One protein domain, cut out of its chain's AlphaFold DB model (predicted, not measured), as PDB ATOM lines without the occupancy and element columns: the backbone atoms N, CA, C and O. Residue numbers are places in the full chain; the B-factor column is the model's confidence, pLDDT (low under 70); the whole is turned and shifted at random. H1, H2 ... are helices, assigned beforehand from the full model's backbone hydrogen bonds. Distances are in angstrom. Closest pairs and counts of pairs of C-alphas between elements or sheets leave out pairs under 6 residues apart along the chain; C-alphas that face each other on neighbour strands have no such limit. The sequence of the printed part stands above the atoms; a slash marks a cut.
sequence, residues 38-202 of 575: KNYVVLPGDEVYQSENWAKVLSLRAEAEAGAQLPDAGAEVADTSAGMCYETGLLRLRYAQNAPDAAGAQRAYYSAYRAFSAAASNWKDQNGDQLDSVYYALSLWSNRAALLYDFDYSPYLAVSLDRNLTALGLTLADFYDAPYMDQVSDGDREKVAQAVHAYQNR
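This is residues 38 to 202 of the 575 residues of the protein "Copper amine oxidase N-terminal domain" of uncultured Clostridium sp (UniProt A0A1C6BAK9). Three helices, H2, H3 and H4, stand side by side as an up-and-down bundle in the middle, each running against the one before it, and a further helix packs on each side of it: H1 on H2, and H5 on H4. Beyond H5, H7 packs across it, only just about perpendicular at 71 degrees, at the far end from H1, while the short H6 sits near H4, H5 and H7. The printed part has 165 residues, with seven named helices in the order H1 to H7 and no named strand: the class is all helix. It is compact, with a radius of gyration of the C-alphas of 15.6 A, and its C-alphas span 48 by 41 by 25 A.

Start at Lys 38 and pass residues 38 to 50, which hold no named element, to reach H1, residues 51 to 65. It touches H2, residues 82 to 97, with the C-alphas of Ala 64 and Arg 94 closest at 6.3 A; the two run the same way at a shallow tilt of 13 degrees. Next, H2 and H3, residues 102 to 126, form a helical hairpin, where the C-alphas of Ala 82 and Ala 119 come closest at 4.0 A. H3 and H4, residues 133 to 148, form another, closest at the C-alphas of Tyr 113 and Ala 145, 4.8 A apart. H2 and H4 are close but not clearly touching, 7.3 A between the C-alphas of Tyr 86 and Leu 138. H4 and H5, residues 154 to 168, form the third hairpin, at a shallow tilt of 31 degrees, with the C-alphas of Tyr 136 and Asn 164 closest at 5.0 A. H6, residues 172 to 176, is close to H4 but not clearly touching, at 7.5 A between the C-alphas of Arg 144 and Phe 175. H7, residues 186 to 201, touches H5 only just about perpendicular, at 71 degrees, with the C-alphas of Ala 158 and Val 196 closest at 4.5 A. H1 and H3 are apart. Every O i to N i+4 pair is within hydrogen-bond range in H1, H3, H4, H6 and H7; in H2 it is 11 of 12 and in H5 10 of 11.

Find C-alpha 51 at (8.076, -15.486, -8.749); from there H1 runs 20.9 A to C-alpha 65. H2 covers 23.5 A. Look for C-alpha 102 at (-26.240, -23.443, -5.566), where H3, the longest helix, sets out on its 35.6 A. H4 measures 22.9 A, H5 20.2 A and H6 6.7 A. H7 runs 21.9 A and ends at C-alpha 201, (-14.229, -54.074, 8.908).

The C-alphas of Glu 52 and Arg 202 are the two farthest apart, at 48.8 A. The printed part has no cut. The link from H1 to H2, with 16 residues, is long. Look for low confidence, pLDDT under 70, at residues 72 to 79 and 151 to 156; the mean of the printed part is 87.9.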
ATOM      1  N   LYS A  38      -2.419 -25.485   9.360       91.50
ATOM      2  CA  LYS A  38      -2.533 -26.942   9.593       91.50
ATOM      3  C   LYS A  38      -3.149 -27.739   8.428       91.50
ATOM      4  O   LYS A  38      -3.021 -28.958   8.393       91.50
ATOM      5  N   ASN A  39      -3.894 -27.083   7.535       93.06
ATOM      6  CA  ASN A  39      -4.577 -27.705   6.401       93.06
ATOM      7  C   ASN A  39      -3.877 -27.397   5.057       93.06
ATOM      8  O   ASN A  39      -4.287 -27.944   4.031       93.06
ATOM      9  N   TYR A  40      -2.863 -26.523   5.033       95.81
ATOM     10  CA  TYR A  40      -2.187 -26.085   3.810       95.81
ATOM     11  C   TYR A  40      -1.026 -27.020   3.444       95.81
ATOM     12  O   TYR A  40      -0.160 -27.310   4.267       95.81
ATOM     13  N   VAL A  41      -1.011 -27.495   2.199       95.19
ATOM     14  CA  VAL A  41       0.043 -28.366   1.669       95.19
ATOM     15  C   VAL A  41       1.120 -27.498   1.029       95.19
ATOM     16  O   VAL A  41       0.828 -26.676   0.164       95.19
ATOM     17  N   VAL A  42       2.373 -27.708   1.430       94.38
ATOM     18  CA  VAL A  42       3.550 -27.161   0.744       94.38
ATOM     19  C   VAL A  42       4.112 -28.246  -0.173       94.38
ATOM     20  O   VAL A  42       4.224 -29.392   0.254       94.38
ATOM     21  N   LEU A  43       4.467 -27.892  -1.413       93.12
ATOM     22  CA  LEU A  43       4.969 -28.819  -2.438       93.12
ATOM     23  C   LEU A  43       6.438 -28.485  -2.794       93.12
ATOM     24  O   LEU A  43       6.682 -27.683  -3.698       93.12
ATOM     25  N   PRO A  44       7.447 -29.003  -2.063       89.50
ATOM     26  CA  PRO A  44       8.821 -28.507  -2.159       89.50
ATOM     27  C   PRO A  44       9.407 -28.571  -3.577       89.50
ATOM     28  O   PRO A  44       9.541 -29.643  -4.154       89.50
ATOM     29  N   GLY A  45       9.806 -27.413  -4.112       88.31
ATOM     30  CA  GLY A  45      10.425 -27.294  -5.439       88.31
ATOM     31  C   GLY A  45       9.457 -27.138  -6.620       88.31
ATOM     32  O   GLY A  45       9.928 -26.968  -7.742       88.31
ATOM     33  N   ASP A  46       8.140 -27.150  -6.390       92.12
ATOM     34  CA  ASP A  46       7.129 -26.980  -7.441       92.12
ATOM     35  C   ASP A  46       7.207 -25.595  -8.128       92.12
ATOM     36  O   ASP A  46       7.481 -24.568  -7.496       92.12
ATOM     37  N   GLU A  47       6.940 -25.552  -9.440       91.12
ATOM     38  CA  GLU A  47       6.995 -24.327 -10.248       91.12
ATOM     39  C   GLU A  47       6.004 -23.237  -9.805       91.12
ATOM     40  O   GLU A  47       6.223 -22.064 -10.114       91.12
ATOM     41  N   VAL A  48       4.947 -23.584  -9.062       91.31
ATOM     42  CA  VAL A  48       3.959 -22.629  -8.534       91.31
ATOM     43  C   VAL A  48       4.600 -21.556  -7.644       91.31
ATOM     44  O   VAL A  48       4.096 -20.436  -7.577       91.31
ATOM     45  N   TYR A  49       5.743 -21.861  -7.017       91.75
ATOM     46  CA  TYR A  49       6.487 -20.937  -6.156       91.75
ATOM     47  C   TYR A  49       7.541 -20.096  -6.906       91.75
ATOM     48  O   TYR A  49       8.232 -19.279  -6.294       91.75
ATOM     49  N   GLN A  50       7.670 -20.237  -8.232       91.38
ATOM     50  CA  GLN A  50       8.462 -19.305  -9.046       91.38
ATOM     51  C   GLN A  50       7.796 -17.919  -9.056       91.38
ATOM     52  O   GLN A  50       6.574 -17.814  -9.068       91.38
ATOM     53  N   SER A  51       8.577 -16.835  -9.071       88.56
ATOM     54  CA  SER A  51       8.076 -15.486  -8.749       88.56
ATOM     55  C   SER A  51       6.897 -14.993  -9.601       88.56
ATOM     56  O   SER A  51       6.002 -14.345  -9.067       88.56
ATOM     57  N   GLU A  52       6.872 -15.296 -10.902       88.19
ATOM     58  CA  GLU A  52       5.763 -14.928 -11.799       88.19
ATOM     59  C   GLU A  52       4.496 -15.750 -11.505       88.19
ATOM     60  O   GLU A  52       3.404 -15.198 -11.347       88.19
ATOM     61  N   ASN A  53       4.665 -17.063 -11.342       90.00
ATOM     62  CA  ASN A  53       3.608 -18.006 -10.991       90.00
ATOM     63  C   ASN A  53       2.977 -17.671  -9.632       90.00
ATOM     64  O   ASN A  53       1.755 -17.562  -9.521       90.00
ATOM     65  N   TRP A  54       3.806 -17.417  -8.619       92.12
ATOM     66  CA  TRP A  54       3.346 -17.080  -7.276       92.12
ATOM     67  C   TRP A  54       2.659 -15.709  -7.230       92.12
ATOM     68  O   TRP A  54       1.609 -15.569  -6.606       92.12
ATOM     69  N   ALA A  55       3.165 -14.707  -7.960       90.69
ATOM     70  CA  ALA A  55       2.492 -13.411  -8.083       90.69
ATOM     71  C   ALA A  55       1.092 -13.535  -8.718       90.69
ATOM     72  O   ALA A  55       0.146 -12.891  -8.258       90.69
ATOM     73  N   LYS A  56       0.932 -14.404  -9.727       90.31
ATOM     74  CA  LYS A  56      -0.370 -14.719 -10.337       90.31
ATOM     75  C   LYS A  56      -1.316 -15.407  -9.346       90.31
ATOM     76  O   LYS A  56      -2.478 -15.014  -9.257       90.31
ATOM     77  N   VAL A  57      -0.826 -16.381  -8.573       91.31
ATOM     78  CA  VAL A  57      -1.592 -17.035  -7.494       91.31
ATOM     79  C   VAL A  57      -2.054 -16.011  -6.452       91.31
ATOM     80  O   VAL A  57      -3.230 -15.996  -6.096       91.31
ATOM     81  N   LEU A  58      -1.177 -15.105  -6.010       94.00
ATOM     82  CA  LEU A  58      -1.521 -14.060  -5.040       94.00
ATOM     83  C   LEU A  58      -2.567 -13.063  -5.575       94.00
ATOM     84  O   LEU A  58      -3.459 -12.684  -4.815       94.00
ATOM     85  N   SER A  59      -2.525 -12.690  -6.864       93.12
ATOM     86  CA  SER A  59      -3.577 -11.862  -7.489       93.12
ATOM     87  C   SER A  59      -4.934 -12.569  -7.452       93.12
ATOM     88  O   SER A  59      -5.890 -12.051  -6.877       93.12
ATOM     89  N   LEU A  60      -4.992 -13.806  -7.959       92.88
ATOM     90  CA  LEU A  60      -6.223 -14.601  -7.998       92.88
ATOM     91  C   LEU A  60      -6.791 -14.862  -6.595       92.88
ATOM     92  O   LEU A  60      -8.011 -14.875  -6.421       92.88
ATOM     93  N   ARG A  61      -5.923 -15.031  -5.585       94.88
ATOM     94  CA  ARG A  61      -6.326 -15.157  -4.177       94.88
ATOM     95  C   ARG A  61      -6.970 -13.866  -3.655       94.88
ATOM     96  O   ARG A  61      -8.047 -13.939  -3.071       94.88
ATOM     97  N   ALA A  62      -6.372 -12.701  -3.912       94.75
ATOM     98  CA  ALA A  62      -6.932 -11.407  -3.513       94.75
ATOM     99  C   ALA A  62      -8.263 -11.096  -4.230       94.75
ATOM    100  O   ALA A  62      -9.206 -10.598  -3.616       94.75
ATOM    101  N   GLU A  63      -8.381 -11.453  -5.510       93.94
ATOM    102  CA  GLU A  63      -9.630 -11.368  -6.278       93.94
ATOM    103  C   GLU A  63     -10.722 -12.278  -5.677       93.94
ATOM    104  O   GLU A  63     -11.875 -11.864  -5.531       93.94
ATOM    105  N   ALA A  64     -10.366 -13.498  -5.256       93.56
ATOM    106  CA  ALA A  64     -11.273 -14.439  -4.596       93.56
ATOM    107  C   ALA A  64     -11.672 -14.014  -3.162       93.56
ATOM    108  O   ALA A  64     -12.768 -14.343  -2.696       93.56
ATOM    109  N   GLU A  65     -10.834 -13.252  -2.455       94.19
ATOM    110  CA  GLU A  65     -11.210 -12.590  -1.195       94.19
ATOM    111  C   GLU A  65     -12.172 -11.423  -1.435       94.19
ATOM    112  O   GLU A  65     -13.169 -11.312  -0.721       94.19
ATOM    113  N   ALA A  66     -11.943 -10.633  -2.490       95.56
ATOM    114  CA  ALA A  66     -12.788  -9.517  -2.919       95.56
ATOM    115  C   ALA A  66     -14.145  -9.926  -3.540       95.56
ATOM    116  O   ALA A  66     -14.926  -9.056  -3.928       95.56
ATOM    117  N   GLY A  67     -14.450 -11.226  -3.617       94.75
ATOM    118  CA  GLY A  67     -15.749 -11.742  -4.062       94.75
ATOM    119  C   GLY A  67     -15.827 -12.162  -5.533       94.75
ATOM    120  O   GLY A  67     -16.932 -12.381  -6.030       94.75
ATOM    121  N   ALA A  68     -14.698 -12.300  -6.243       93.00
ATOM    122  CA  ALA A  68     -14.692 -12.851  -7.601       93.00
ATOM    123  C   ALA A  68     -15.318 -14.259  -7.645       93.00
ATOM    124  O   ALA A  68     -15.249 -15.014  -6.675       93.00
ATOM    125  N   GLN A  69     -15.930 -14.620  -8.771       91.12
ATOM    126  CA  GLN A  69     -16.654 -15.881  -8.958       91.12
ATOM    127  C   GLN A  69     -15.908 -16.821  -9.915       91.12
ATOM    128  O   GLN A  69     -14.911 -16.440 -10.525       91.12
ATOM    129  N   LEU A  70     -16.403 -18.056 -10.053       85.62
ATOM    130  CA  LEU A  70     -15.913 -19.016 -11.041       85.62
ATOM    131  C   LEU A  70     -16.038 -18.419 -12.462       85.62
ATOM    132  O   LEU A  70     -17.167 -18.165 -12.882       85.62
ATOM    133  N   PRO A  71     -14.939 -18.207 -13.214       80.88
ATOM    134  CA  PRO A  71     -15.024 -17.647 -14.562       80.88
ATOM    135  C   PRO A  71     -15.687 -18.618 -15.546       80.88
ATOM    136  O   PRO A  71     -15.377 -19.811 -15.525       80.88
ATOM    137  N   ASP A  72     -16.527 -18.106 -16.452       68.19
ATOM    138  CA  ASP A  72     -17.189 -18.915 -17.493       68.19
ATOM    139  C   ASP A  72     -16.165 -19.667 -18.365       68.19
ATOM    140  O   ASP A  72     -16.290 -20.867 -18.610       68.19
ATOM    141  N   ALA A  73     -15.090 -18.976 -18.758       55.72
ATOM    142  CA  ALA A  73     -13.887 -19.578 -19.322       55.72
ATOM    143  C   ALA A  73     -12.921 -19.967 -18.187       55.72
ATOM    144  O   ALA A  73     -11.977 -19.241 -17.874       55.72
ATOM    145  N   GLY A  74     -13.200 -21.093 -17.525       53.28
ATOM    146  CA  GLY A  74     -12.408 -21.547 -16.374       53.28
ATOM    147  C   GLY A  74     -12.756 -22.923 -15.794       53.28
ATOM    148  O   GLY A  74     -12.191 -23.300 -14.769       53.28
ATOM    149  N   ALA A  75     -13.666 -23.688 -16.403       51.38
ATOM    150  CA  ALA A  75     -13.985 -25.044 -15.937       51.38
ATOM    151  C   ALA A  75     -12.852 -26.062 -16.194       51.38
ATOM    152  O   ALA A  75     -12.802 -27.107 -15.544       51.38
ATOM    153  N   GLU A  76     -11.945 -25.751 -17.124       56.12
ATOM    154  CA  GLU A  76     -10.736 -26.524 -17.410       56.12
ATOM    155  C   GLU A  76      -9.732 -26.424 -16.248       56.12
ATOM    156  O   GLU A  76      -9.592 -25.381 -15.602       56.12
ATOM    157  N   VAL A  77      -9.047 -27.533 -15.963       58.62
ATOM    158  CA  VAL A  77      -7.967 -27.586 -14.967       58.62
ATOM    159  C   VAL A  77      -6.687 -27.060 -15.614       58.62
ATOM    160  O   VAL A  77      -6.438 -27.332 -16.785       58.62
ATOM    161  N   ALA A  78      -5.865 -26.327 -14.858       57.81
ATOM    162  CA  ALA A  78      -4.517 -25.980 -15.296       57.81
ATOM    163  C   ALA A  78      -3.662 -27.256 -15.378       57.81
ATOM    164  O   ALA A  78      -3.260 -27.790 -14.346       57.81
ATOM    165  N   ASP A  79      -3.435 -27.751 -16.595       58.75
ATOM    166  CA  ASP A  79      -2.698 -28.988 -16.886       58.75
ATOM    167  C   ASP A  79      -1.177 -28.730 -16.869       58.75
ATOM    168  O   ASP A  79      -0.484 -28.753 -17.886       58.75
ATOM    169  N   THR A  80      -0.692 -28.334 -15.690       74.88
ATOM    170  CA  THR A  80       0.689 -27.910 -15.397       74.88
ATOM    171  C   THR A  80       1.170 -28.618 -14.116       74.88
ATOM    172  O   THR A  80       0.811 -29.775 -13.896       74.88
ATOM    173  N   SER A  81       1.979 -27.996 -13.248       90.12
ATOM    174  CA  SER A  81       2.417 -28.659 -12.009       90.12
ATOM    175  C   SER A  81       1.314 -29.025 -11.010       90.12
ATOM    176  O   SER A  81       0.231 -28.433 -10.977       90.12
ATOM    177  N   ALA A  82       1.656 -29.946 -10.103       93.50
ATOM    178  CA  ALA A  82       0.837 -30.306  -8.955       93.50
ATOM    179  C   ALA A  82       0.442 -29.091  -8.098       93.50
ATOM    180  O   ALA A  82      -0.710 -28.976  -7.679       93.50
ATOM    181  N   GLY A  83       1.373 -28.164  -7.872       93.88
ATOM    182  CA  GLY A  83       1.159 -26.947  -7.094       93.88
ATOM    183  C   GLY A  83       0.185 -25.979  -7.759       93.88
ATOM    184  O   GLY A  83      -0.684 -25.424  -7.088       93.88
ATOM    185  N   MET A  84       0.249 -25.837  -9.087       92.44
ATOM    186  CA  MET A  84      -0.730 -25.062  -9.856       92.44
ATOM    187  C   MET A  84      -2.132 -25.670  -9.776       92.44
ATOM    188  O   MET A  84      -3.113 -24.946  -9.572       92.44
ATOM    189  N   CYS A  85      -2.242 -26.997  -9.886       94.25
ATOM    190  CA  CYS A  85      -3.505 -27.701  -9.695       94.25
ATOM    191  C   CYS A  85      -4.033 -27.534  -8.252       94.25
ATOM    192  O   CYS A  85      -5.222 -27.280  -8.054       94.25
ATOM    193  N   TYR A  86      -3.158 -27.603  -7.242       95.88
ATOM    194  CA  TYR A  86      -3.506 -27.450  -5.826       95.88
ATOM    195  C   TYR A  86      -4.028 -26.043  -5.494       95.88
ATOM    196  O   TYR A  86      -5.128 -25.909  -4.951       95.88
ATOM    197  N   GLU A  87      -3.304 -24.990  -5.886       95.06
ATOM    198  CA  GLU A  87      -3.742 -23.596  -5.710       95.06
ATOM    199  C   GLU A  87      -5.039 -23.309  -6.478       95.06
ATOM    200  O   GLU A  87      -5.942 -22.652  -5.953       95.06
ATOM    201  N   THR A  88      -5.194 -23.877  -7.681       93.81
ATOM    202  CA  THR A  88      -6.465 -23.827  -8.419       93.81
ATOM    203  C   THR A  88      -7.596 -24.454  -7.601       93.81
ATOM    204  O   THR A  88      -8.665 -23.857  -7.498       93.81
ATOM    205  N   GLY A  89      -7.374 -25.601  -6.954       94.38
ATOM    206  CA  GLY A  89      -8.349 -26.222  -6.054       94.38
ATOM    207  C   GLY A  89      -8.756 -25.313  -4.887       94.38
ATOM    208  O   GLY A  89      -9.951 -25.101  -4.664       94.38
ATOM    209  N   LEU A  90      -7.789 -24.701  -4.189       96.12
ATOM    210  CA  LEU A  90      -8.054 -23.771  -3.076       96.12
ATOM    211  C   LEU A  90      -8.859 -22.535  -3.514       96.12
ATOM    212  O   LEU A  90      -9.760 -22.094  -2.794       96.12
ATOM    213  N   LEU A  91      -8.561 -21.998  -4.703       94.75
ATOM    214  CA  LEU A  91      -9.308 -20.902  -5.326       94.75
ATOM    215  C   LEU A  91     -10.730 -21.331  -5.708       94.75
ATOM    216  O   LEU A  91     -11.685 -20.611  -5.429       94.75
ATOM    217  N   ARG A  92     -10.904 -22.519  -6.300       93.94
ATOM    218  CA  ARG A  92     -12.219 -23.055  -6.691       93.94
ATOM    219  C   ARG A  92     -13.129 -23.298  -5.482       93.94
ATOM    220  O   ARG A  92     -14.308 -22.962  -5.564       93.94
ATOM    221  N   LEU A  93     -12.594 -23.742  -4.339       94.94
ATOM    222  CA  LEU A  93     -13.349 -23.790  -3.078       94.94
ATOM    223  C   LEU A  93     -13.817 -22.395  -2.619       94.94
ATOM    224  O   LEU A  93     -14.966 -22.234  -2.214       94.94
ATOM    225  N   ARG A  94     -12.968 -21.363  -2.732       95.88
ATOM    226  CA  ARG A  94     -13.354 -19.977  -2.405       95.88
ATOM    227  C   ARG A  94     -14.416 -19.434  -3.369       95.88
ATOM    228  O   ARG A  94     -15.383 -18.818  -2.927       95.88
ATOM    229  N   TYR A  95     -14.294 -19.716  -4.666       94.81
ATOM    230  CA  TYR A  95     -15.295 -19.336  -5.666       94.81
ATOM    231  C   TYR A  95     -16.654 -20.023  -5.456       94.81
ATOM    232  O   TYR A  95     -17.672 -19.439  -5.822       94.81
ATOM    233  N   ALA A  96     -16.697 -21.207  -4.832       93.56
ATOM    234  CA  ALA A  96     -17.954 -21.858  -4.460       93.56
ATOM    235  C   ALA A  96     -18.735 -21.066  -3.394       93.56
ATOM    236  O   ALA A  96     -19.959 -21.008  -3.456       93.56
ATOM    237  N   GLN A  97     -18.037 -20.404  -2.462       93.62
ATOM    238  CA  GLN A  97     -18.651 -19.531  -1.449       93.62
ATOM    239  C   GLN A  97     -19.111 -18.187  -2.020       93.62
ATOM    240  O   GLN A  97     -20.105 -17.625  -1.568       93.62
ATOM    241  N   ASN A  98     -18.400 -17.675  -3.027       94.94
ATOM    242  CA  ASN A  98     -18.751 -16.425  -3.703       94.94
ATOM    243  C   ASN A  98     -19.876 -16.611  -4.746       94.94
ATOM    244  O   ASN A  98     -20.299 -15.632  -5.364       94.94
ATOM    245  N   ALA A  99     -20.330 -17.846  -4.995       92.88
ATOM    246  CA  ALA A  99     -21.289 -18.172  -6.045       92.88
ATOM    247  C   ALA A  99     -22.676 -17.528  -5.811       92.88
ATOM    248  O   ALA A  99     -23.131 -17.434  -4.673       92.88
ATOM    249  N   PRO A 100     -23.390 -17.115  -6.878       91.19
ATOM    250  CA  PRO A 100     -24.681 -16.434  -6.747       91.19
ATOM    251  C   PRO A 100     -25.846 -17.400  -6.468       91.19
ATOM    252  O   PRO A 100     -26.918 -16.970  -6.047       91.19
ATOM    253  N   ASP A 101     -25.647 -18.693  -6.728       91.88
ATOM    254  CA  ASP A 101     -26.632 -19.757  -6.573       91.88
ATOM    255  C   ASP A 101     -25.946 -21.117  -6.329       91.88
ATOM    256  O   ASP A 101     -24.741 -21.289  -6.553       91.88
ATOM    257  N   ALA A 102     -26.730 -22.104  -5.888       89.00
ATOM    258  CA  ALA A 102     -26.240 -23.443  -5.566       89.00
ATOM    259  C   ALA A 102     -25.664 -24.204  -6.777       89.00
ATOM    260  O   ALA A 102     -24.750 -25.007  -6.607       89.00
ATOM    261  N   ALA A 103     -26.132 -23.945  -8.003       89.19
ATOM    262  CA  ALA A 103     -25.564 -24.569  -9.196       89.19
ATOM    263  C   ALA A 103     -24.193 -23.963  -9.541       89.19
ATOM    264  O   ALA A 103     -23.319 -24.670 -10.042       89.19
ATOM    265  N   GLY A 104     -23.977 -22.672  -9.266       90.06
ATOM    266  CA  GLY A 104     -22.666 -22.022  -9.308       90.06
ATOM    267  C   GLY A 104     -21.693 -22.629  -8.298       90.06
ATOM    268  O   GLY A 104     -20.578 -22.993  -8.675       90.06
ATOM    269  N   ALA A 105     -22.141 -22.819  -7.052       91.12
ATOM    270  CA  ALA A 105     -21.351 -23.478  -6.012       91.12
ATOM    271  C   ALA A 105     -20.973 -24.915  -6.414       91.12
ATOM    272  O   ALA A 105     -19.801 -25.280  -6.361       91.12
ATOM    273  N   GLN A 106     -21.928 -25.697  -6.926       90.12
ATOM    274  CA  GLN A 106     -21.681 -27.069  -7.377       90.12
ATOM    275  C   GLN A 106     -20.721 -27.156  -8.579       90.12
ATOM    276  O   GLN A 106     -19.813 -27.988  -8.578       90.12
ATOM    277  N   ARG A 107     -20.808 -26.246  -9.567       89.81
ATOM    278  CA  ARG A 107     -19.794 -26.158 -10.644       89.81
ATOM    279  C   ARG A 107     -18.393 -25.867 -10.095       89.81
ATOM    280  O   ARG A 107     -17.410 -26.422 -10.590       89.81
ATOM    281  N   ALA A 108     -18.294 -25.019  -9.074       92.50
ATOM    282  CA  ALA A 108     -17.027 -24.685  -8.436       92.50
ATOM    283  C   ALA A 108     -16.467 -25.851  -7.596       92.50
ATOM    284  O   ALA A 108     -15.274 -26.131  -7.707       92.50
ATOM    285  N   TYR A 109     -17.300 -26.596  -6.856       92.00
ATOM    286  CA  TYR A 109     -16.876 -27.807  -6.139       92.00
ATOM    287  C   TYR A 109     -16.409 -28.924  -7.082       92.00
ATOM    288  O   TYR A 109     -15.348 -29.504  -6.843       92.00
ATOM    289  N   TYR A 110     -17.099 -29.161  -8.206       90.06
ATOM    290  CA  TYR A 110     -16.625 -30.103  -9.228       90.06
ATOM    291  C   TYR A 110     -15.246 -29.714  -9.779       90.06
ATOM    292  O   TYR A 110     -14.351 -30.554  -9.898       90.06
ATOM    293  N   SER A 111     -15.056 -28.429 -10.092       90.69
ATOM    294  CA  SER A 111     -13.778 -27.909 -10.587       90.69
ATOM    295  C   SER A 111     -12.675 -27.991  -9.520       90.69
ATOM    296  O   SER A 111     -11.545 -28.343  -9.852       90.69
ATOM    297  N   ALA A 112     -12.996 -27.777  -8.238       93.25
ATOM    298  CA  ALA A 112     -12.070 -27.987  -7.123       93.25
ATOM    299  C   ALA A 112     -11.651 -29.462  -6.992       93.25
ATOM    300  O   ALA A 112     -10.459 -29.748  -6.917       93.25
ATOM    301  N   TYR A 113     -12.602 -30.400  -7.035       91.88
ATOM    302  CA  TYR A 113     -12.327 -31.842  -7.027       91.88
ATOM    303  C   TYR A 113     -11.415 -32.250  -8.192       91.88
ATOM    304  O   TYR A 113     -10.382 -32.887  -7.983       91.88
ATOM    305  N   ARG A 114     -11.746 -31.820  -9.416       90.62
ATOM    306  CA  ARG A 114     -10.921 -32.058 -10.610       90.62
ATOM    307  C   ARG A 114      -9.503 -31.500 -10.452       90.62
ATOM    308  O   ARG A 114      -8.554 -32.188 -10.819       90.62
ATOM    309  N   ALA A 115      -9.357 -30.306  -9.880       93.50
ATOM    310  CA  ALA A 115      -8.063 -29.669  -9.651       93.50
ATOM    311  C   ALA A 115      -7.230 -30.378  -8.566       93.50
ATOM    312  O   ALA A 115      -6.067 -30.686  -8.806       93.50
ATOM    313  N   PHE A 116      -7.802 -30.743  -7.413       94.81
ATOM    314  CA  PHE A 116      -7.069 -31.511  -6.393       94.81
ATOM    315  C   PHE A 116      -6.737 -32.941  -6.841       94.81
ATOM    316  O   PHE A 116      -5.685 -33.468  -6.482       94.81
ATOM    317  N   SER A 117      -7.599 -33.570  -7.647       91.38
ATOM    318  CA  SER A 117      -7.295 -34.873  -8.244       91.38
ATOM    319  C   SER A 117      -6.115 -34.786  -9.213       91.38
ATOM    320  O   SER A 117      -5.247 -35.651  -9.163       91.38
ATOM    321  N   ALA A 118      -6.053 -33.741 -10.047       92.62
ATOM    322  CA  ALA A 118      -4.893 -33.479 -10.898       92.62
ATOM    323  C   ALA A 118      -3.639 -33.168 -10.066       92.62
ATOM    324  O   ALA A 118      -2.580 -33.703 -10.354       92.62
ATOM    325  N   ALA A 119      -3.757 -32.408  -8.970       94.94
ATOM    326  CA  ALA A 119      -2.627 -32.136  -8.080       94.94
ATOM    327  C   ALA A 119      -1.992 -33.425  -7.531       94.94
ATOM    328  O   ALA A 119      -0.774 -33.583  -7.574       94.94
ATOM    329  N   ALA A 120      -2.814 -34.367  -7.058       93.69
ATOM    330  CA  ALA A 120      -2.334 -35.648  -6.546       93.69
ATOM    331  C   ALA A 120      -1.736 -36.550  -7.647       93.69
ATOM    332  O   ALA A 120      -0.724 -37.203  -7.398       93.69
ATOM    333  N   SER A 121      -2.321 -36.580  -8.853       91.19
ATOM    334  CA  SER A 121      -1.751 -37.315  -9.994       91.19
ATOM    335  C   SER A 121      -0.421 -36.713 -10.444       91.19
ATOM    336  O   SER A 121       0.593 -37.401 -10.437       91.19
ATOM    337  N   ASN A 122      -0.393 -35.415 -10.744       92.19
ATOM    338  CA  ASN A 122       0.785 -34.747 -11.288       92.19
ATOM    339  C   ASN A 122       1.949 -34.790 -10.281       92.19
ATOM    340  O   ASN A 122       3.092 -34.947 -10.694       92.19
ATOM    341  N   TRP A 123       1.679 -34.752  -8.966       93.19
ATOM    342  CA  TRP A 123       2.710 -34.953  -7.938       93.19
ATOM    343  C   TRP A 123       3.294 -36.370  -7.965       93.19
ATOM    344  O   TRP A 123       4.513 -36.531  -7.915       93.19
ATOM    345  N   LYS A 124       2.441 -37.395  -8.067       90.69
ATOM    346  CA  LYS A 124       2.856 -38.800  -8.167       90.69
ATOM    347  C   LYS A 124       3.709 -39.034  -9.420       90.69
ATOM    348  O   LYS A 124       4.779 -39.629  -9.324       90.69
ATOM    349  N   ASP A 125       3.276 -38.510 -10.562       88.50
ATOM    350  CA  ASP A 125       3.971 -38.665 -11.843       88.50
ATOM    351  C   ASP A 125       5.325 -37.919 -11.841       88.50
ATOM    352  O   ASP A 125       6.332 -38.437 -12.328       88.50
ATOM    353  N   GLN A 126       5.390 -36.732 -11.222       87.12
ATOM    354  CA  GLN A 126       6.628 -35.953 -11.045       87.12
ATOM    355  C   GLN A 126       7.634 -36.601 -10.078       87.12
ATOM    356  O   GLN A 126       8.838 -36.396 -10.233       87.12
ATOM    357  N   ASN A 127       7.163 -37.388  -9.106       85.38
ATOM    358  CA  ASN A 127       7.986 -38.028  -8.073       85.38
ATOM    359  C   ASN A 127       8.134 -39.551  -8.275       85.38
ATOM    360  O   ASN A 127       8.357 -40.290  -7.318       85.38
ATOM    361  N   GLY A 128       8.035 -40.033  -9.521       80.62
ATOM    362  CA  GLY A 128       8.365 -41.421  -9.873       80.62
ATOM    363  C   GLY A 128       7.436 -42.461  -9.243       80.62
ATOM    364  O   GLY A 128       7.906 -43.453  -8.695       80.62
ATOM    365  N   ASP A 129       6.128 -42.206  -9.288       78.19
ATOM    366  CA  ASP A 129       5.053 -43.023  -8.709       78.19
ATOM    367  C   ASP A 129       5.037 -43.145  -7.172       78.19
ATOM    368  O   ASP A 129       4.161 -43.816  -6.616       78.19
ATOM    369  N   GLN A 130       5.934 -42.454  -6.461       76.81
ATOM    370  CA  GLN A 130       6.015 -42.512  -5.003       76.81
ATOM    371  C   GLN A 130       4.771 -41.906  -4.323       76.81
ATOM    372  O   GLN A 130       4.379 -40.768  -4.579       76.81
ATOM    373  N   LEU A 131       4.179 -42.662  -3.391       88.19
ATOM    374  CA  LEU A 131       3.050 -42.221  -2.565       88.19
ATOM    375  C   LEU A 131       3.558 -41.735  -1.199       88.19
ATOM    376  O   LEU A 131       3.716 -42.525  -0.266       88.19
ATOM    377  N   ASP A 132       3.851 -40.441  -1.096       92.00
ATOM    378  CA  ASP A 132       4.377 -39.786   0.105       92.00
ATOM    379  C   ASP A 132       3.314 -38.955   0.860       92.00
ATOM    380  O   ASP A 132       2.142 -38.894   0.481       92.00
ATOM    381  N   SER A 133       3.705 -38.300   1.958       93.81
ATOM    382  CA  SER A 133       2.787 -37.473   2.752       93.81
ATOM    383  C   SER A 133       2.210 -36.284   1.972       93.81
ATOM    384  O   SER A 133       1.077 -35.887   2.246       93.81
ATOM    385  N   VAL A 134       2.924 -35.749   0.973       94.69
ATOM    386  CA  VAL A 134       2.392 -34.704   0.086       94.69
ATOM    387  C   VAL A 134       1.306 -35.287  -0.824       94.69
ATOM    388  O   VAL A 134       0.201 -34.741  -0.851       94.69
ATOM    389  N   TYR A 135       1.541 -36.439  -1.468       95.31
ATOM    390  CA  TYR A 135       0.513 -37.157  -2.236       95.31
ATOM    391  C   TYR A 135      -0.754 -37.400  -1.404       95.31
ATOM    392  O   TYR A 135      -1.862 -37.068  -1.841       95.31
ATOM    393  N   TYR A 136      -0.613 -37.947  -0.191       95.56
ATOM    394  CA  TYR A 136      -1.765 -38.250   0.661       95.56
ATOM    395  C   TYR A 136      -2.512 -36.984   1.099       95.56
ATOM    396  O   TYR A 136      -3.744 -36.996   1.127       95.56
ATOM    397  N   ALA A 137      -1.818 -35.873   1.369       95.88
ATOM    398  CA  ALA A 137      -2.450 -34.604   1.735       95.88
ATOM    399  C   ALA A 137      -3.198 -33.941   0.558       95.88
ATOM    400  O   ALA A 137      -4.305 -33.428   0.744       95.88
ATOM    401  N   LEU A 138      -2.648 -34.003  -0.662       95.81
ATOM    402  CA  LEU A 138      -3.329 -33.564  -1.889       95.81
ATOM    403  C   LEU A 138      -4.556 -34.440  -2.190       95.81
ATOM    404  O   LEU A 138      -5.643 -33.933  -2.479       95.81
ATOM    405  N   SER A 139      -4.415 -35.760  -2.042       94.25
ATOM    406  CA  SER A 139      -5.510 -36.719  -2.205       94.25
ATOM    407  C   SER A 139      -6.622 -36.499  -1.163       94.25
ATOM    408  O   SER A 139      -7.802 -36.543  -1.512       94.25
ATOM    409  N   LEU A 140      -6.278 -36.135   0.079       95.25
ATOM    410  CA  LEU A 140      -7.243 -35.777   1.125       95.25
ATOM    411  C   LEU A 140      -8.034 -34.496   0.788       95.25
ATOM    412  O   LEU A 140      -9.228 -34.418   1.074       95.25
ATOM    413  N   TRP A 141      -7.416 -33.504   0.135       96.19
ATOM    414  CA  TRP A 141      -8.140 -32.340  -0.397       96.19
ATOM    415  C   TRP A 141      -9.092 -32.708  -1.545       96.19
ATOM    416  O   TRP A 141     -10.214 -32.198  -1.590       96.19
ATOM    417  N   SER A 142      -8.705 -33.654  -2.408       93.31
ATOM    418  CA  SER A 142      -9.605 -34.227  -3.419       93.31
ATOM    419  C   SER A 142     -10.802 -34.939  -2.772       93.31
ATOM    420  O   SER A 142     -11.946 -34.683  -3.150       93.31
ATOM    421  N   ASN A 143     -10.575 -35.734  -1.716       92.38
ATOM    422  CA  ASN A 143     -11.644 -36.366  -0.932       92.38
ATOM    423  C   ASN A 143     -12.629 -35.340  -0.332       92.38
ATOM    424  O   ASN A 143     -13.838 -35.563  -0.377       92.38
ATOM    425  N   ARG A 144     -12.132 -34.212   0.200       93.75
ATOM    426  CA  ARG A 144     -12.973 -33.122   0.735       93.75
ATOM    427  C   ARG A 144     -13.841 -32.487  -0.354       93.75
ATOM    428  O   ARG A 144     -15.053 -32.378  -0.191       93.75
ATOM    429  N   ALA A 145     -13.242 -32.114  -1.485       92.62
ATOM    430  CA  ALA A 145     -13.963 -31.472  -2.583       92.62
ATOM    431  C   ALA A 145     -14.974 -32.403  -3.279       92.62
ATOM    432  O   ALA A 145     -16.040 -31.940  -3.680       92.62
ATOM    433  N   ALA A 146     -14.689 -33.708  -3.371       88.88
ATOM    434  CA  ALA A 146     -15.633 -34.702  -3.890       88.88
ATOM    435  C   ALA A 146     -16.916 -34.787  -3.043       88.88
ATOM    436  O   ALA A 146     -18.011 -34.888  -3.592       88.88
ATOM    437  N   LEU A 147     -16.785 -34.706  -1.713       89.19
ATOM    438  CA  LEU A 147     -17.918 -34.763  -0.786       89.19
ATOM    439  C   LEU A 147     -18.746 -33.464  -0.790       89.19
ATOM    440  O   LEU A 147     -19.962 -33.517  -0.654       89.19
ATOM    441  N   LEU A 148     -18.112 -32.307  -1.015       90.81
ATOM    442  CA  LEU A 148     -18.806 -31.021  -1.205       90.81
ATOM    443  C   LEU A 148     -19.560 -30.936  -2.550       90.81
ATOM    444  O   LEU A 148     -20.514 -30.167  -2.674       90.81
ATOM    445  N   TYR A 149     -19.165 -31.749  -3.536       86.19
ATOM    446  CA  TYR A 149     -19.841 -31.878  -4.831       86.19
ATOM    447  C   TYR A 149     -21.055 -32.848  -4.817       86.19
ATOM    448  O   TYR A 149     -21.639 -33.116  -5.862       86.19
ATOM    449  N   ASP A 150     -21.444 -33.389  -3.653       70.31
ATOM    450  CA  ASP A 150     -22.546 -34.368  -3.516       70.31
ATOM    451  C   ASP A 150     -22.388 -35.599  -4.440       70.31
ATOM    452  O   ASP A 150     -23.319 -36.083  -5.086       70.31
ATOM    453  N   PHE A 151     -21.155 -36.110  -4.545       65.56
ATOM    454  CA  PHE A 151     -20.883 -37.339  -5.284       65.56
ATOM    455  C   PHE A 151     -21.242 -38.549  -4.404       65.56
ATOM    456  O   PHE A 151     -20.552 -38.815  -3.416       65.56
ATOM    457  N   ASP A 152     -22.272 -39.322  -4.779       63.09
ATOM    458  CA  ASP A 152     -22.612 -40.588  -4.107       63.09
ATOM    459  C   ASP A 152     -21.556 -41.669  -4.396       63.09
ATOM    460  O   ASP A 152     -21.665 -42.506  -5.291       63.09
ATOM    461  N   TYR A 153     -20.454 -41.558  -3.661       62.44
ATOM    462  CA  TYR A 153     -19.213 -42.294  -3.864       62.44
ATOM    463  C   TYR A 153     -18.686 -42.869  -2.546       62.44
ATOM    464  O   TYR A 153     -17.508 -43.212  -2.451       62.44
ATOM    465  N   SER A 154     -19.540 -42.983  -1.521       61.28
ATOM    466  CA  SER A 154     -19.137 -43.366  -0.158       61.28
ATOM    467  C   SER A 154     -18.275 -44.651  -0.077       61.28
ATOM    468  O   SER A 154     -17.286 -44.608   0.659       61.28
ATOM    469  N   PRO A 155     -18.482 -45.716  -0.888       61.44
ATOM    470  CA  PRO A 155     -17.543 -46.844  -0.994       61.44
ATOM    471  C   PRO A 155     -16.119 -46.475  -1.441       61.44
ATOM    472  O   PRO A 155     -15.135 -46.891  -0.834       61.44
ATOM    473  N   TYR A 156     -15.990 -45.682  -2.506       65.94
ATOM    474  CA  TYR A 156     -14.714 -45.273  -3.107       65.94
ATOM    475  C   TYR A 156     -13.987 -44.246  -2.230       65.94
ATOM    476  O   TYR A 156     -12.759 -44.265  -2.075       65.94
ATOM    477  N   LEU A 157     -14.776 -43.338  -1.653       76.50
ATOM    478  CA  LEU A 157     -14.322 -42.351  -0.694       76.50
ATOM    479  C   LEU A 157     -13.748 -43.064   0.528       76.50
ATOM    480  O   LEU A 157     -12.627 -42.752   0.893       76.50
ATOM    481  N   ALA A 158     -14.416 -44.083   1.076       79.75
ATOM    482  CA  ALA A 158     -13.892 -44.874   2.190       79.75
ATOM    483  C   ALA A 158     -12.525 -45.523   1.897       79.75
ATOM    484  O   ALA A 158     -11.611 -45.383   2.707       79.75
ATOM    485  N   VAL A 159     -12.357 -46.161   0.728       79.50
ATOM    486  CA  VAL A 159     -11.090 -46.806   0.316       79.50
ATOM    487  C   VAL A 159      -9.923 -45.812   0.303       79.50
ATOM    488  O   VAL A 159      -8.838 -46.100   0.810       79.50
ATOM    489  N   SER A 160     -10.136 -44.643  -0.305       84.50
ATOM    490  CA  SER A 160      -9.095 -43.617  -0.438       84.50
ATOM    491  C   SER A 160      -8.869 -42.854   0.867       84.50
ATOM    492  O   SER A 160      -7.722 -42.656   1.260       84.50
ATOM    493  N   LEU A 161      -9.942 -42.491   1.570       88.88
ATOM    494  CA  LEU A 161      -9.914 -41.729   2.813       88.88
ATOM    495  C   LEU A 161      -9.226 -42.499   3.943       88.88
ATOM    496  O   LEU A 161      -8.365 -41.928   4.599       88.88
ATOM    497  N   ASP A 162      -9.531 -43.784   4.139       86.50
ATOM    498  CA  ASP A 162      -8.890 -44.613   5.171       86.50
ATOM    499  C   ASP A 162      -7.368 -44.717   4.973       86.50
ATOM    500  O   ASP A 162      -6.591 -44.457   5.894       86.50
ATOM    501  N   ARG A 163      -6.936 -44.992   3.735       88.19
ATOM    502  CA  ARG A 163      -5.519 -45.014   3.344       88.19
ATOM    503  C   ARG A 163      -4.850 -43.657   3.578       88.19
ATOM    504  O   ARG A 163      -3.781 -43.596   4.179       88.19
ATOM    505  N   ASN A 164      -5.472 -42.580   3.096       92.88
ATOM    506  CA  ASN A 164      -4.923 -41.227   3.171       92.88
ATOM    507  C   ASN A 164      -4.829 -40.742   4.633       92.88
ATOM    508  O   ASN A 164      -3.829 -40.143   5.011       92.88
ATOM    509  N   LEU A 165      -5.832 -41.037   5.468       93.81
ATOM    510  CA  LEU A 165      -5.829 -40.725   6.900       93.81
ATOM    511  C   LEU A 165      -4.762 -41.524   7.653       93.81
ATOM    512  O   LEU A 165      -3.967 -40.931   8.382       93.81
ATOM    513  N   THR A 166      -4.686 -42.838   7.421       90.81
ATOM    514  CA  THR A 166      -3.694 -43.724   8.053       90.81
ATOM    515  C   THR A 166      -2.265 -43.279   7.739       90.81
ATOM    516  O   THR A 166      -1.452 -43.139   8.650       90.81
ATOM    517  N   ALA A 167      -1.966 -42.974   6.473       91.94
ATOM    518  CA  ALA A 167      -0.638 -42.532   6.047       91.94
ATOM    519  C   ALA A 167      -0.240 -41.133   6.562       91.94
ATOM    520  O   ALA A 167       0.946 -40.807   6.595       91.94
ATOM    521  N   LEU A 168      -1.212 -40.312   6.978       94.25
ATOM    522  CA  LEU A 168      -0.992 -38.992   7.580       94.25
ATOM    523  C   LEU A 168      -1.083 -38.997   9.119       94.25
ATOM    524  O   LEU A 168      -0.828 -37.968   9.741       94.25
ATOM    525  N   GLY A 169      -1.456 -40.120   9.745       94.88
ATOM    526  CA  GLY A 169      -1.710 -40.204  11.189       94.88
ATOM    527  C   GLY A 169      -2.945 -39.418  11.654       94.88
ATOM    528  O   GLY A 169      -2.994 -38.984  12.804       94.88
ATOM    529  N   LEU A 170      -3.919 -39.204  10.764       94.44
ATOM    530  CA  LEU A 170      -5.117 -38.391  10.993       94.44
ATOM    531  C   LEU A 170      -6.357 -39.252  11.272       94.44
ATOM    532  O   LEU A 170      -6.434 -40.413  10.880       94.44
ATOM    533  N   THR A 171      -7.373 -38.661  11.901       94.25
ATOM    534  CA  THR A 171      -8.682 -39.289  12.123       94.25
ATOM    535  C   THR A 171      -9.748 -38.758  11.160       94.25
ATOM    536  O   THR A 171      -9.590 -37.720  10.513       94.25
ATOM    537  N   LEU A 172     -10.907 -39.423  11.115       92.56
ATOM    538  CA  LEU A 172     -12.079 -38.909  10.399       92.56
ATOM    539  C   LEU A 172     -12.585 -37.568  10.982       92.56
ATOM    540  O   LEU A 172     -13.227 -36.806  10.266       92.56
ATOM    541  N   ALA A 173     -12.263 -37.227  12.236       94.00
ATOM    542  CA  ALA A 173     -12.546 -35.893  12.769       94.00
ATOM    543  C   ALA A 173     -11.650 -34.827  12.110       94.00
ATOM    544  O   ALA A 173     -12.158 -33.791  11.691       94.00
ATOM    545  N   ASP A 174     -10.358 -35.112  11.913       94.56
ATOM    546  CA  ASP A 174      -9.400 -34.212  11.247       94.56
ATOM    547  C   ASP A 174      -9.684 -34.052   9.738       94.56
ATOM    548  O   ASP A 174      -9.355 -33.034   9.122       94.56
ATOM    549  N   PHE A 175     -10.354 -35.030   9.119       94.50
ATOM    550  CA  PHE A 175     -10.920 -34.863   7.778       94.50
ATOM    551  C   PHE A 175     -11.955 -33.728   7.741       94.50
ATOM    552  O   PHE A 175     -11.883 -32.875   6.852       94.50
ATOM    553  N   TYR A 176     -12.869 -33.690   8.716       94.19
ATOM    554  CA  TYR A 176     -13.918 -32.671   8.823       94.19
ATOM    555  C   TYR A 176     -13.470 -31.364   9.504       94.19
ATOM    556  O   TYR A 176     -14.124 -30.344   9.303       94.19
ATOM    557  N   ASP A 177     -12.364 -31.354  10.255       93.88
ATOM    558  CA  ASP A 177     -11.717 -30.150  10.803       93.88
ATOM    559  C   ASP A 177     -10.851 -29.441   9.736       93.88
ATOM    560  O   ASP A 177      -9.621 -29.315   9.810       93.88
ATOM    561  N   ALA A 178     -11.538 -29.010   8.679       93.06
ATOM    562  CA  ALA A 178     -10.984 -28.279   7.553       93.06
ATOM    563  C   ALA A 178     -12.020 -27.290   6.985       93.06
ATOM    564  O   ALA A 178     -13.224 -27.516   7.130       93.06
ATOM    565  N   PRO A 179     -11.576 -26.214   6.309       92.81
ATOM    566  CA  PRO A 179     -12.460 -25.232   5.685       92.81
ATOM    567  C   PRO A 179     -13.554 -25.853   4.818       92.81
ATOM    568  O   PRO A 179     -13.305 -26.806   4.078       92.81
ATOM    569  N   TYR A 180     -14.745 -25.255   4.879       92.00
ATOM    570  CA  TYR A 180     -15.930 -25.574   4.075       92.00
ATOM    571  C   TYR A 180     -16.611 -26.917   4.375       92.00
ATOM    572  O   TYR A 180     -17.756 -27.107   3.966       92.00
ATOM    573  N   MET A 181     -15.972 -27.824   5.123       93.38
ATOM    574  CA  MET A 181     -16.541 -29.127   5.492       93.38
ATOM    575  C   MET A 181     -17.771 -29.021   6.407       93.38
ATOM    576  O   MET A 181     -18.550 -29.968   6.504       93.38
ATOM    577  N   ASP A 182     -17.983 -27.874   7.050       91.62
ATOM    578  CA  ASP A 182     -19.194 -27.504   7.791       91.62
ATOM    579  C   ASP A 182     -20.473 -27.518   6.933       91.62
ATOM    580  O   ASP A 182     -21.563 -27.682   7.473       91.62
ATOM    581  N   GLN A 183     -20.348 -27.439   5.603       90.12
ATOM    582  CA  GLN A 183     -21.472 -27.564   4.664       90.12
ATOM    583  C   GLN A 183     -21.866 -29.020   4.354       90.12
ATOM    584  O   GLN A 183     -22.929 -29.247   3.779       90.12
ATOM    585  N   VAL A 184     -21.047 -30.015   4.723       89.75
ATOM    586  CA  VAL A 184     -21.404 -31.438   4.577       89.75
ATOM    587  C   VAL A 184     -22.404 -31.817   5.669       89.75
ATOM    588  O   VAL A 184     -22.100 -31.655   6.854       89.75
ATOM    589  N   SER A 185     -23.570 -32.345   5.281       89.06
ATOM    590  CA  SER A 185     -24.660 -32.651   6.215       89.06
ATOM    591  C   SER A 185     -24.304 -33.766   7.207       89.06
ATOM    592  O   SER A 185     -23.485 -34.641   6.914       89.06
ATOM    593  N   ASP A 186     -24.968 -33.782   8.367       90.25
ATOM    594  CA  ASP A 186     -24.817 -34.855   9.362       90.25
ATOM    595  C   ASP A 186     -25.157 -36.241   8.790       90.25
ATOM    596  O   ASP A 186     -24.496 -37.220   9.124       90.25
ATOM    597  N   GLY A 187     -26.125 -36.324   7.870       87.62
ATOM    598  CA  GLY A 187     -26.476 -37.577   7.200       87.62
ATOM    599  C   GLY A 187     -25.372 -38.081   6.266       87.62
ATOM    600  O   GLY A 187     -25.116 -39.280   6.205       87.62
ATOM    601  N   ASP A 188     -24.666 -37.183   5.578       86.12
ATOM    602  CA  ASP A 188     -23.564 -37.555   4.680       86.12
ATOM    603  C   ASP A 188     -22.274 -37.843   5.454       86.12
ATOM    604  O   ASP A 188     -21.524 -38.757   5.105       86.12
ATOM    605  N   ARG A 189     -22.062 -37.141   6.575       89.44
ATOM    606  CA  ARG A 189     -21.059 -37.493   7.591       89.44
ATOM    607  C   ARG A 189     -21.302 -38.900   8.137       89.44
ATOM    608  O   ARG A 189     -20.352 -39.674   8.240       89.44
ATOM    609  N   GLU A 190     -22.556 -39.262   8.418       87.00
ATOM    610  CA  GLU A 190     -22.909 -40.614   8.858       87.00
ATOM    611  C   GLU A 190     -22.660 -41.658   7.756       87.00
ATOM    612  O   GLU A 190     -21.976 -42.645   8.024       87.00
ATOM    613  N   LYS A 191     -23.103 -41.428   6.506       84.88
ATOM    614  CA  LYS A 191     -22.813 -42.322   5.361       84.88
ATOM    615  C   LYS A 191     -21.312 -42.594   5.210       84.88
ATOM    616  O   LYS A 191     -20.905 -43.741   5.041       84.88
ATOM    617  N   VAL A 192     -20.477 -41.552   5.274       86.06
ATOM    618  CA  VAL A 192     -19.016 -41.688   5.144       86.06
ATOM    619  C   VAL A 192     -18.418 -42.421   6.344       86.06
ATOM    620  O   VAL A 192     -17.582 -43.300   6.146       86.06
ATOM    621  N   ALA A 193     -18.869 -42.141   7.569       86.44
ATOM    622  CA  ALA A 193     -18.431 -42.875   8.756       86.44
ATOM    623  C   ALA A 193     -18.809 -44.367   8.689       86.44
ATOM    624  O   ALA A 193     -17.969 -45.221   8.972       86.44
ATOM    625  N   GLN A 194     -20.030 -44.690   8.251       84.44
ATOM    626  CA  GLN A 194     -20.484 -46.065   8.021       84.44
ATOM    627  C   GLN A 194     -19.646 -46.760   6.933       84.44
ATOM    628  O   GLN A 194     -19.208 -47.890   7.136       84.44
ATOM    629  N   ALA A 195     -19.361 -46.087   5.812       82.12
ATOM    630  CA  ALA A 195     -18.569 -46.650   4.718       82.12
ATOM    631  C   ALA A 195     -17.089 -46.860   5.091       82.12
ATOM    632  O   ALA A 195     -16.530 -47.913   4.786       82.12
ATOM    633  N   VAL A 196     -16.457 -45.913   5.801       82.81
ATOM    634  CA  VAL A 196     -15.093 -46.073   6.347       82.81
ATOM    635  C   VAL A 196     -15.059 -47.220   7.354       82.81
ATOM    636  O   VAL A 196     -14.210 -48.101   7.243       82.81
ATOM    637  N   HIS A 197     -16.023 -47.280   8.278       82.50
ATOM    638  CA  HIS A 197     -16.122 -48.372   9.245       82.50
ATOM    639  C   HIS A 197     -16.299 -49.735   8.561       82.50
ATOM    640  O   HIS A 197     -15.640 -50.699   8.950       82.50
ATOM    641  N   ALA A 198     -17.136 -49.827   7.524       79.25
ATOM    642  CA  ALA A 198     -17.331 -51.050   6.749       79.25
ATOM    643  C   ALA A 198     -16.083 -51.429   5.934       79.25
ATOM    644  O   ALA A 198     -15.717 -52.601   5.895       79.25
ATOM    645  N   TYR A 199     -15.372 -50.461   5.346       78.75
ATOM    646  CA  TYR A 199     -14.096 -50.701   4.667       78.75
ATOM    647  C   TYR A 199     -13.027 -51.225   5.642       78.75
ATOM    648  O   TYR A 199     -12.388 -52.234   5.344       78.75
ATOM    649  N   GLN A 200     -12.889 -50.618   6.824       79.00
ATOM    650  CA  GLN A 200     -12.006 -51.079   7.908       79.00
ATOM    651  C   GLN A 200     -12.413 -52.448   8.481       79.00
ATOM    652  O   GLN A 200     -11.574 -53.174   9.015       79.00
ATOM    653  N   ASN A 201     -13.699 -52.812   8.388       78.88
ATOM    654  CA  ASN A 201     -14.229 -54.074   8.908       78.88
ATOM    655  C   ASN A 201     -14.472 -55.166   7.862       78.88
ATOM    656  O   ASN A 201     -14.881 -56.272   8.235       78.88
ATOM    657  N   ARG A 202     -14.156 -54.917   6.588       82.88
ATOM    658  CA  ARG A 202     -14.193 -55.949   5.549       82.88
ATOM    659  C   ARG A 202     -13.255 -57.108   5.893       82.88
ATOM    660  O   ARG A 202     -12.317 -56.965   6.682       82.88
TER     661      ARG A 202